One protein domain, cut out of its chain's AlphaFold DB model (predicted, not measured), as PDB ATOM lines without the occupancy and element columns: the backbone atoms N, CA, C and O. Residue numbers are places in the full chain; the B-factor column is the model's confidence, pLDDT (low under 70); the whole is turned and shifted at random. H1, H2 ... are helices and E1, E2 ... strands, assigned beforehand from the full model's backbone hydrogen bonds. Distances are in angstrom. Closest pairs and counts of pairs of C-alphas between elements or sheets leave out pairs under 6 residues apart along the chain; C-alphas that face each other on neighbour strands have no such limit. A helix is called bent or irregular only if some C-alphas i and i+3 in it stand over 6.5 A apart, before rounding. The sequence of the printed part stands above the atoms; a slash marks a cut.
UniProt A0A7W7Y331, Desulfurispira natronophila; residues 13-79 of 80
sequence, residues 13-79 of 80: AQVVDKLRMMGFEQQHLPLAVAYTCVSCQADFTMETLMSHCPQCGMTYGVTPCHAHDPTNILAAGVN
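This is residues 13 to 79 of the 80 residues of a protein of Desulfurispira natronophila (UniProt A0A7W7Y331). What shape do these coordinates make? Helix H1 crosses one face of a small antiparallel sheet, E3 E4 E5, and a longer, bent antiparallel hairpin, E1 and E2, joins that sheet through one residue, Leu 49. What is printed? There are 67 residues with one named helix and five named strands, in the order H1 E1 E2 E3 E4 E5, of mixed class. How large is it? It is compact, with a radius of gyration of the C-alphas of 10.6 A, and rounded, spanning 28 by 23 by 17 A.

Where does the printed part begin? H1, residues 13 to 22, begins at C-alpha (-14.677, 26.615, -30.172) and is 14.1 A long. Which strands follow? E1, residues 28 to 36, is 18.6 A long and bends by 90 degrees at residue 31; E2, residues 43 to 48, is 15.6 A. E3 is residues 50 to 52, E4 58 to 61, and E5 74 to 78, ending at C-alpha (-5.375, 23.130, -26.427).

How does H1 sit? It is on the sheet at a height of 9.3 A, two layers, a helix on one face, and runs across the strands, at 71 degrees to E3 on the local plane. Its closest C-alphas to E5 are Ala 13 and Ala 76, 4.1 A; every O i to N i+4 pair in H1 is within hydrogen-bond range. How do the strands pair? E3 E4 E5 is a meander, each strand the antiparallel neighbour of the one before: N 60 and O 51 are 2.8 A apart, N 76 and O 59 2.8 A. In the hairpin E1 and E2, N 35 and O 44 are 2.8 A apart; E1 and E4 are apart.

Which link is long? E4 to E5, residues 62 to 73, is long. Is anything cut or uncertain? The printed part has no cut, and no printed residue is under 70 in pLDDT.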
ATOM      1  N   ALA A  13     -15.048  26.996 -28.809       94.50
ATOM      2  CA  ALA A  13     -14.677  26.615 -30.172       94.50
ATOM      3  C   ALA A  13     -15.540  27.350 -31.211       94.50
ATOM      4  O   ALA A  13     -15.001  27.967 -32.126       94.50
ATOM      5  N   GLN A  14     -16.861  27.415 -31.003       93.50
ATOM      6  CA  GLN A  14     -17.753  28.182 -31.880       93.50
ATOM      7  C   GLN A  14     -17.430  29.690 -31.876       93.50
ATOM      8  O   GLN A  14     -17.541  30.349 -32.913       93.50
ATOM      9  N   VAL A  15     -17.019  30.247 -30.728       93.50
ATOM     10  CA  VAL A  15     -16.580  31.653 -30.637       93.50
ATOM     11  C   VAL A  15     -15.310  31.867 -31.456       93.50
ATOM     12  O   VAL A  15     -15.265  32.771 -32.288       93.50
ATOM     13  N   VAL A  16     -14.294  31.027 -31.253       95.12
ATOM     14  CA  VAL A  16     -13.008  31.116 -31.954       95.12
ATOM     15  C   VAL A  16     -13.177  30.935 -33.462       95.12
ATOM     16  O   VAL A  16     -12.650  31.736 -34.233       95.12
ATOM     17  N   ASP A  17     -13.973  29.958 -33.895       94.25
ATOM     18  CA  ASP A  17     -14.283  29.756 -35.312       94.25
ATOM     19  C   ASP A  17     -14.966  30.982 -35.904       94.25
ATOM     20  O   ASP A  17     -14.633  31.414 -37.007       94.25
ATOM     21  N   LYS A  18     -15.901  31.591 -35.167       91.31
ATOM     22  CA  LYS A  18     -16.567  32.808 -35.624       91.31
ATOM     23  C   LYS A  18     -15.600  33.978 -35.741       91.31
ATOM     24  O   LYS A  18     -15.701  34.715 -36.718       91.31
ATOM     25  N   LEU A  19     -14.677  34.142 -34.796       92.88
ATOM     26  CA  LEU A  19     -13.638  35.168 -34.878       92.88
ATOM     27  C   LEU A  19     -12.784  34.967 -36.135       92.88
ATOM     28  O   LEU A  19     -12.692  35.896 -36.930       92.88
ATOM     29  N   ARG A  20     -12.295  33.743 -36.376       93.69
ATOM     30  CA  ARG A  20     -11.505  33.377 -37.568       93.69
ATOM     31  C   ARG A  20     -12.265  33.591 -38.875       93.69
ATOM     32  O   ARG A  20     -11.739  34.175 -39.814       93.69
ATOM     33  N   MET A  21     -13.527  33.162 -38.938       92.25
ATOM     34  CA  MET A  21     -14.378  33.354 -40.121       92.25
ATOM     35  C   MET A  21     -14.589  34.832 -40.458       92.25
ATOM     36  O   MET A  21     -14.774  35.176 -41.623       92.25
ATOM     37  N   MET A  22     -14.602  35.700 -39.444       90.75
ATOM     38  CA  MET A  22     -14.793  37.141 -39.614       90.75
ATOM     39  C   MET A  22     -13.465  37.906 -39.762       90.75
ATOM     40  O   MET A  22     -13.504  39.090 -40.093       90.75
ATOM     41  N   GLY A  23     -12.312  37.265 -39.523       93.12
ATOM     42  CA  GLY A  23     -10.996  37.913 -39.476       93.12
ATOM     43  C   GLY A  23     -10.794  38.791 -38.235       93.12
ATOM     44  O   GLY A  23     -10.116  39.817 -38.293       93.12
ATOM     45  N   PHE A  24     -11.470  38.461 -37.131       93.19
ATOM     46  CA  PHE A  24     -11.502  39.249 -35.896       93.19
ATOM     47  C   PHE A  24     -10.574  38.706 -34.804       93.19
ATOM     48  O   PHE A  24     -10.447  39.316 -33.747       93.19
ATOM     49  N   GLU A  25      -9.894  37.588 -35.036       89.62
ATOM     50  CA  GLU A  25      -9.028  36.927 -34.059       89.62
ATOM     51  C   GLU A  25      -7.895  37.827 -33.532       89.62
ATOM     52  O   GLU A  25      -7.541  37.757 -32.357       89.62
ATOM     53  N   GLN A  26      -7.372  38.719 -34.378       93.19
ATOM     54  CA  GLN A  26      -6.306  39.666 -34.035       93.19
ATOM     55  C   GLN A  26      -6.829  41.029 -33.566       93.19
ATOM     56  O   GLN A  26      -6.035  41.921 -33.277       93.19
ATOM     57  N   GLN A  27      -8.148  41.229 -33.490       94.31
ATOM     58  CA  GLN A  27      -8.678  42.481 -32.957       94.31
ATOM     59  C   GLN A  27      -8.363  42.589 -31.472       94.31
ATOM     60  O   GLN A  27      -8.509  41.624 -30.724       94.31
ATOM     61  N   HIS A  28      -7.960  43.782 -31.047       94.44
ATOM     62  CA  HIS A  28      -7.638  44.042 -29.656       94.44
ATOM     63  C   HIS A  28      -8.884  44.063 -28.774       94.44
ATOM     64  O   HIS A  28      -9.948  44.547 -29.172       94.44
ATOM     65  N   LEU A  29      -8.725  43.571 -27.548       92.38
ATOM     66  CA  LEU A  29      -9.690  43.804 -26.488       92.38
ATOM     67  C   LEU A  29      -9.734  45.307 -26.158       92.38
ATOM     68  O   LEU A  29      -8.702  45.978 -26.220       92.38
ATOM     69  N   PRO A  30     -10.897  45.847 -25.749       89.56
ATOM     70  CA  PRO A  30     -10.986  47.223 -25.260       89.56
ATOM     71  C   PRO A  30     -10.071  47.492 -24.057       89.56
ATOM     72  O   PRO A  30      -9.616  48.617 -23.860       89.56
ATOM     73  N   LEU A  31      -9.816  46.456 -23.253       90.31
ATOM     74  CA  LEU A  31      -8.915  46.468 -22.111       90.31
ATOM     75  C   LEU A  31      -8.162  45.135 -22.062       90.31
ATOM     76  O   LEU A  31      -8.780  44.081 -22.201       90.31
ATOM     77  N   ALA A  32      -6.847  45.178 -21.842       92.62
ATOM     78  CA  ALA A  32      -6.061  43.970 -21.623       92.62
ATOM     79  C   ALA A  32      -6.515  43.263 -20.336       92.62
ATOM     80  O   ALA A  32      -6.698  43.899 -19.297       92.62
ATOM     81  N   VAL A  33      -6.685  41.945 -20.404       93.81
ATOM     82  CA  VAL A  33      -7.206  41.134 -19.299       93.81
ATOM     83  C   VAL A  33      -6.093  40.244 -18.763       93.81
ATOM     84  O   VAL A  33      -5.536  39.437 -19.503       93.81
ATOM     85  N   ALA A  34      -5.787  40.361 -17.471       94.62
ATOM     86  CA  ALA A  34      -4.990  39.356 -16.773       94.62
ATOM     87  C   ALA A  34      -5.853  38.106 -16.563       94.62
ATOM     88  O   ALA A  34      -6.934  38.191 -15.978       94.62
ATOM     89  N   TYR A  35      -5.400  36.962 -17.069       94.25
ATOM     90  CA  TYR A  35      -6.174  35.730 -17.102       94.25
ATOM     91  C   TYR A  35      -5.331  34.544 -16.630       94.25
ATOM     92  O   TYR A  35      -4.181  34.373 -17.038       94.25
ATOM     93  N   THR A  36      -5.920  33.693 -15.792       96.06
ATOM     94  CA  THR A  36      -5.294  32.447 -15.339       96.06
ATOM     95  C   THR A  36      -5.769  31.305 -16.226       96.06
ATOM     96  O   THR A  36      -6.965  31.047 -16.354       96.06
ATOM     97  N   CYS A  37      -4.834  30.601 -16.859       95.75
ATOM     98  CA  CYS A  37      -5.167  29.512 -17.764       95.75
ATOM     99  C   CYS A  37      -5.865  28.361 -17.026       95.75
ATOM    100  O   CYS A  37      -5.278  27.742 -16.141       95.75
ATOM    101  N   VAL A  38      -7.067  27.979 -17.463       94.81
ATOM    102  CA  VAL A  38      -7.833  26.891 -16.831       94.81
ATOM    103  C   VAL A  38      -7.138  25.529 -16.944       94.81
ATOM    104  O   VAL A  38      -7.319  24.675 -16.082       94.81
ATOM    105  N   SER A  39      -6.304  25.329 -17.972       95.25
ATOM    106  CA  SER A  39      -5.643  24.044 -18.230       95.25
ATOM    107  C   SER A  39      -4.336  23.847 -17.473       95.25
ATOM    108  O   SER A  39      -4.081  22.742 -17.006       95.25
ATOM    109  N   CYS A  40      -3.477  24.867 -17.405       95.81
ATOM    110  CA  CYS A  40      -2.138  24.744 -16.814       95.81
ATOM    111  C   CYS A  40      -1.899  25.673 -15.620       95.81
ATOM    112  O   CYS A  40      -0.809  25.651 -15.062       95.81
ATOM    113  N   GLN A  41      -2.896  26.479 -15.237       96.62
ATOM    114  CA  GLN A  41      -2.840  27.421 -14.112       96.62
ATOM    115  C   GLN A  41      -1.745  28.495 -14.234       96.62
ATOM    116  O   GLN A  41      -1.413  29.155 -13.258       96.62
ATOM    117  N   ALA A  42      -1.185  28.689 -15.431       95.88
ATOM    118  CA  ALA A  42      -0.268  29.787 -15.698       95.88
ATOM    119  C   ALA A  42      -1.038  31.090 -15.927       95.88
ATOM    120  O   ALA A  42      -2.023  31.107 -16.675       95.88
ATOM    121  N   ASP A  43      -0.543  32.174 -15.342       95.62
ATOM    122  CA  ASP A  43      -1.060  33.515 -15.581       95.62
ATOM    123  C   ASP A  43      -0.488  34.089 -16.876       95.62
ATOM    124  O   ASP A  43       0.698  33.940 -17.188       95.62
ATOM    125  N   PHE A  44      -1.344  34.744 -17.651       95.88
ATOM    126  CA  PHE A  44      -0.965  35.436 -18.873       95.88
ATOM    127  C   PHE A  44      -1.909  36.611 -19.132       95.88
ATOM    128  O   PHE A  44      -2.979  36.724 -18.533       95.88
ATOM    129  N   THR A  45      -1.507  37.500 -20.032       95.56
ATOM    130  CA  THR A  45      -2.326  38.645 -20.429       95.56
ATOM    131  C   THR A  45      -2.960  38.367 -21.782       95.56
ATOM    132  O   THR A  45      -2.266  38.007 -22.732       95.56
ATOM    133  N   MET A  46      -4.274  38.544 -21.871       94.75
ATOM    134  CA  MET A  46      -5.014  38.546 -23.128       94.75
ATOM    135  C   MET A  46      -5.137  39.979 -23.637       94.75
ATOM    136  O   MET A  46      -5.635  40.855 -22.929       94.75
ATOM    137  N   GLU A  47      -4.701  40.211 -24.871       95.06
ATOM    138  CA  GLU A  47      -4.736  41.532 -25.517       95.06
ATOM    139  C   GLU A  47      -5.679  41.576 -26.721       95.06
ATOM    140  O   GLU A  47      -6.044  42.657 -27.181       95.06
ATOM    141  N   THR A  48      -6.085  40.412 -27.228       96.12
ATOM    142  CA  THR A  48      -6.916  40.244 -28.423       96.12
ATOM    143  C   THR A  48      -8.157  39.406 -28.131       96.12
ATOM    144  O   THR A  48      -8.208  38.669 -27.146       96.12
ATOM    145  N   LEU A  49      -9.163  39.499 -29.006       94.94
ATOM    146  CA  LEU A  49     -10.405  38.722 -28.919       94.94
ATOM    147  C   LEU A  49     -10.159  37.211 -28.934       94.94
ATOM    148  O   LEU A  49     -10.932  36.466 -28.333       94.94
ATOM    149  N   MET A  50      -9.086  36.769 -29.598       95.31
ATOM    150  CA  MET A  50      -8.580  35.401 -29.552       95.31
ATOM    151  C   MET A  50      -7.124  35.408 -29.087       95.31
ATOM    152  O   MET A  50      -6.252  35.943 -29.767       95.31
ATOM    153  N   SER A  51      -6.847  34.783 -27.947       95.56
ATOM    154  CA  SER A  51      -5.497  34.664 -27.383       95.56
ATOM    155  C   SER A  51      -5.220  33.222 -26.967       95.56
ATOM    156  O   SER A  51      -6.142  32.447 -26.717       95.56
ATOM    157  N   HIS A  52      -3.941  32.866 -26.886       96.12
ATOM    158  CA  HIS A  52      -3.507  31.516 -26.534       96.12
ATOM    159  C   HIS A  52      -2.628  31.573 -25.296       96.12
ATOM    160  O   HIS A  52      -1.789  32.464 -25.159       96.12
ATOM    161  N   CYS A  53      -2.777  30.591 -24.413       96.44
ATOM    162  CA  CYS A  53      -1.862  30.430 -23.300       96.44
ATOM    163  C   CYS A  53      -0.470  30.034 -23.834       96.44
ATOM    164  O   CYS A  53      -0.348  28.968 -24.446       96.44
ATOM    165  N   PRO A  54       0.596  30.803 -23.550       95.19
ATOM    166  CA  PRO A  54       1.937  30.525 -24.070       95.19
ATOM    167  C   PRO A  54       2.587  29.275 -23.457       95.19
ATOM    168  O   PRO A  54       3.595  28.799 -23.965       95.19
ATOM    169  N   GLN A  55       2.040  28.749 -22.355       96.00
ATOM    170  CA  GLN A  55       2.590  27.579 -21.660       96.00
ATOM    171  C   GLN A  55       2.037  26.247 -22.172       96.00
ATOM    172  O   GLN A  55       2.777  25.274 -22.251       96.00
ATOM    173  N   CYS A  56       0.742  26.181 -22.496       95.19
ATOM    174  CA  CYS A  56       0.093  24.926 -22.896       95.19
ATOM    175  C   CYS A  56      -0.602  24.982 -24.258       95.19
ATOM    176  O   CYS A  56      -1.059  23.946 -24.721       95.19
ATOM    177  N   GLY A  57      -0.714  26.156 -24.885       95.81
ATOM    178  CA  GLY A  57      -1.409  26.322 -26.162       95.81
ATOM    179  C   GLY A  57      -2.936  26.371 -26.061       95.81
ATOM    180  O   GLY A  57      -3.598  26.290 -27.086       95.81
ATOM    181  N   MET A  58      -3.526  26.487 -24.862       97.06
ATOM    182  CA  MET A  58      -4.980  26.654 -24.706       97.06
ATOM    183  C   MET A  58      -5.461  27.937 -25.386       97.06
ATOM    184  O   MET A  58      -5.035  29.025 -25.000       97.06
ATOM    185  N   THR A  59      -6.363  27.803 -26.353       96.94
ATOM    186  CA  THR A  59      -6.986  28.906 -27.082       96.94
ATOM    187  C   THR A  59      -8.223  29.396 -26.340       96.94
ATOM    188  O   THR A  59      -9.071  28.603 -25.923       96.94
ATOM    189  N   TYR A  60      -8.348  30.713 -26.221       96.50
ATOM    190  CA  TYR A  60      -9.489  31.398 -25.628       96.50
ATOM    191  C   TYR A  60     -10.087  32.375 -26.631       96.50
ATOM    192  O   TYR A  60      -9.359  32.971 -27.426       96.50
ATOM    193  N   GLY A  61     -11.404  32.557 -26.569       95.19
ATOM    194  CA  GLY A  61     -12.135  33.473 -27.434       95.19
ATOM    195  C   GLY A  61     -13.230  34.226 -26.687       95.19
ATOM    196  O   GLY A  61     -13.904  33.667 -25.822       95.19
ATOM    197  N   VAL A  62     -13.437  35.485 -27.063       94.62
ATOM    198  CA  VAL A  62     -14.594  36.292 -26.663       94.62
ATOM    199  C   VAL A  62     -15.073  37.114 -27.854       94.62
ATOM    200  O   VAL A  62     -14.280  37.610 -28.652       94.62
ATOM    201  N   THR A  63     -16.386  37.263 -28.015       91.94
ATOM    202  CA  THR A  63     -16.924  38.086 -29.102       91.94
ATOM    203  C   THR A  63     -16.738  39.580 -28.826       91.94
ATOM    204  O   THR A  63     -16.803  39.999 -27.669       91.94
ATOM    205  N   PRO A  64     -16.611  40.429 -29.866       89.75
ATOM    206  CA  PRO A  64     -16.425  41.872 -29.679       89.75
ATOM    207  C   PRO A  64     -17.505  42.529 -28.805       89.75
ATOM    208  O   PRO A  64     -17.227  43.462 -28.060       89.75
ATOM    209  N   CYS A  65     -18.746  42.038 -28.873       87.62
ATOM    210  CA  CYS A  65     -19.856  42.574 -28.088       87.62
ATOM    211  C   CYS A  65     -19.773  42.244 -26.590       87.62
ATOM    212  O   CYS A  65     -20.299  43.009 -25.787       87.62
ATOM    213  N   HIS A  66     -19.098  41.154 -26.211       88.62
ATOM    214  CA  HIS A  66     -18.928  40.718 -24.821       88.62
ATOM    215  C   HIS A  66     -17.494  40.914 -24.303       88.62
ATOM    216  O   HIS A  66     -17.221  40.665 -23.137       88.62
ATOM    217  N   ALA A  67     -16.589  41.438 -25.134       89.81
ATOM    218  CA  ALA A  67     -15.179  41.691 -24.825       89.81
ATOM    219  C   ALA A  67     -14.922  42.689 -23.677       89.81
ATOM    220  O   ALA A  67     -13.783  42.862 -23.252       89.81
ATOM    221  N   HIS A  68     -15.962  43.372 -23.196       87.12
ATOM    222  CA  HIS A  68     -15.891  44.277 -22.050       87.12
ATOM    223  C   HIS A  68     -15.992  43.545 -20.703       87.12
ATOM    224  O   HIS A  68     -15.687  44.143 -19.674       87.12
ATOM    225  N   ASP A  69     -16.420  42.281 -20.704       87.88
ATOM    226  CA  ASP A  69     -16.565  41.464 -19.505       87.88
ATOM    227  C   ASP A  69     -15.746  40.167 -19.653       87.88
ATOM    228  O   ASP A  69     -16.112  39.287 -20.443       87.88
ATOM    229  N   PRO A  70     -14.646  40.015 -18.889       87.56
ATOM    230  CA  PRO A  70     -13.760  38.860 -18.987       87.56
ATOM    231  C   PRO A  70     -14.428  37.537 -18.588       87.56
ATOM    232  O   PRO A  70     -13.914  36.475 -18.930       87.56
ATOM    233  N   THR A  71     -15.583  37.562 -17.912       90.00
ATOM    234  CA  THR A  71     -16.341  36.341 -17.595       90.00
ATOM    235  C   THR A  71     -16.928  35.662 -18.838       90.00
ATOM    236  O   THR A  71     -17.238  34.474 -18.792       90.00
ATOM    237  N   ASN A  72     -17.016  36.380 -19.966       91.50
ATOM    238  CA  ASN A  72     -17.465  35.844 -21.255       91.50
ATOM    239  C   ASN A  72     -16.327  35.239 -22.095       91.50
ATOM    240  O   ASN A  72     -16.558  34.823 -23.232       91.50
ATOM    241  N   ILE A  73     -15.099  35.200 -21.570       93.25
ATOM    242  CA  ILE A  73     -13.978  34.521 -22.221       93.25
ATOM    243  C   ILE A  73     -14.179  33.012 -22.088       93.25
ATOM    244  O   ILE A  73     -14.200  32.466 -20.985       93.25
ATOM    245  N   LEU A  74     -14.288  32.331 -23.227       94.62
ATOM    246  CA  LEU A  74     -14.510  30.892 -23.292       94.62
ATOM    247  C   LEU A  74     -13.271  30.174 -23.828       94.62
ATOM    248  O   LEU A  74     -12.643  30.615 -24.792       94.62
ATOM    249  N   ALA A  75     -12.939  29.034 -23.223       96.06
ATOM    250  CA  ALA A  75     -11.878  28.151 -23.697       96.06
ATOM    251  C   ALA A  75     -12.362  27.322 -24.900       96.06
ATOM    252  O   ALA A  75     -13.439  26.721 -24.854       96.06
ATOM    253  N   ALA A  76     -11.563  27.278 -25.964       95.94
ATOM    254  CA  ALA A  76     -11.835  26.496 -27.169       95.94
ATOM    255  C   ALA A  76     -11.118  25.138 -27.173       95.94
ATOM    256  O   ALA A  76     -11.659  24.159 -27.680       95.94
ATOM    257  N   GLY A  77      -9.932  25.061 -26.564       95.44
ATOM    258  CA  GLY A  77      -9.142  23.834 -26.469       95.44
ATOM    259  C   GLY A  77      -7.643  24.086 -26.609       95.44
ATOM    260  O   GLY A  77      -7.209  25.168 -26.999       95.44
ATOM    261  N   VAL A  78      -6.835  23.083 -26.263       94.81
ATOM    262  CA  VAL A  78      -5.375  23.130 -26.427       94.81
ATOM    263  C   VAL A  78      -5.013  22.958 -27.899       94.81
ATOM    264  O   VAL A  78      -5.392  21.960 -28.505       94.81
ATOM    265  N   ASN A  79      -4.243  23.905 -28.442       91.44
ATOM    266  CA  ASN A  79      -3.852  23.978 -29.852       91.44
ATOM    267  C   ASN A  79      -5.056  23.992 -30.812       91.44
ATOM    268  O   ASN A  79      -4.987  23.407 -31.893       91.44
TER     269      ASN A  79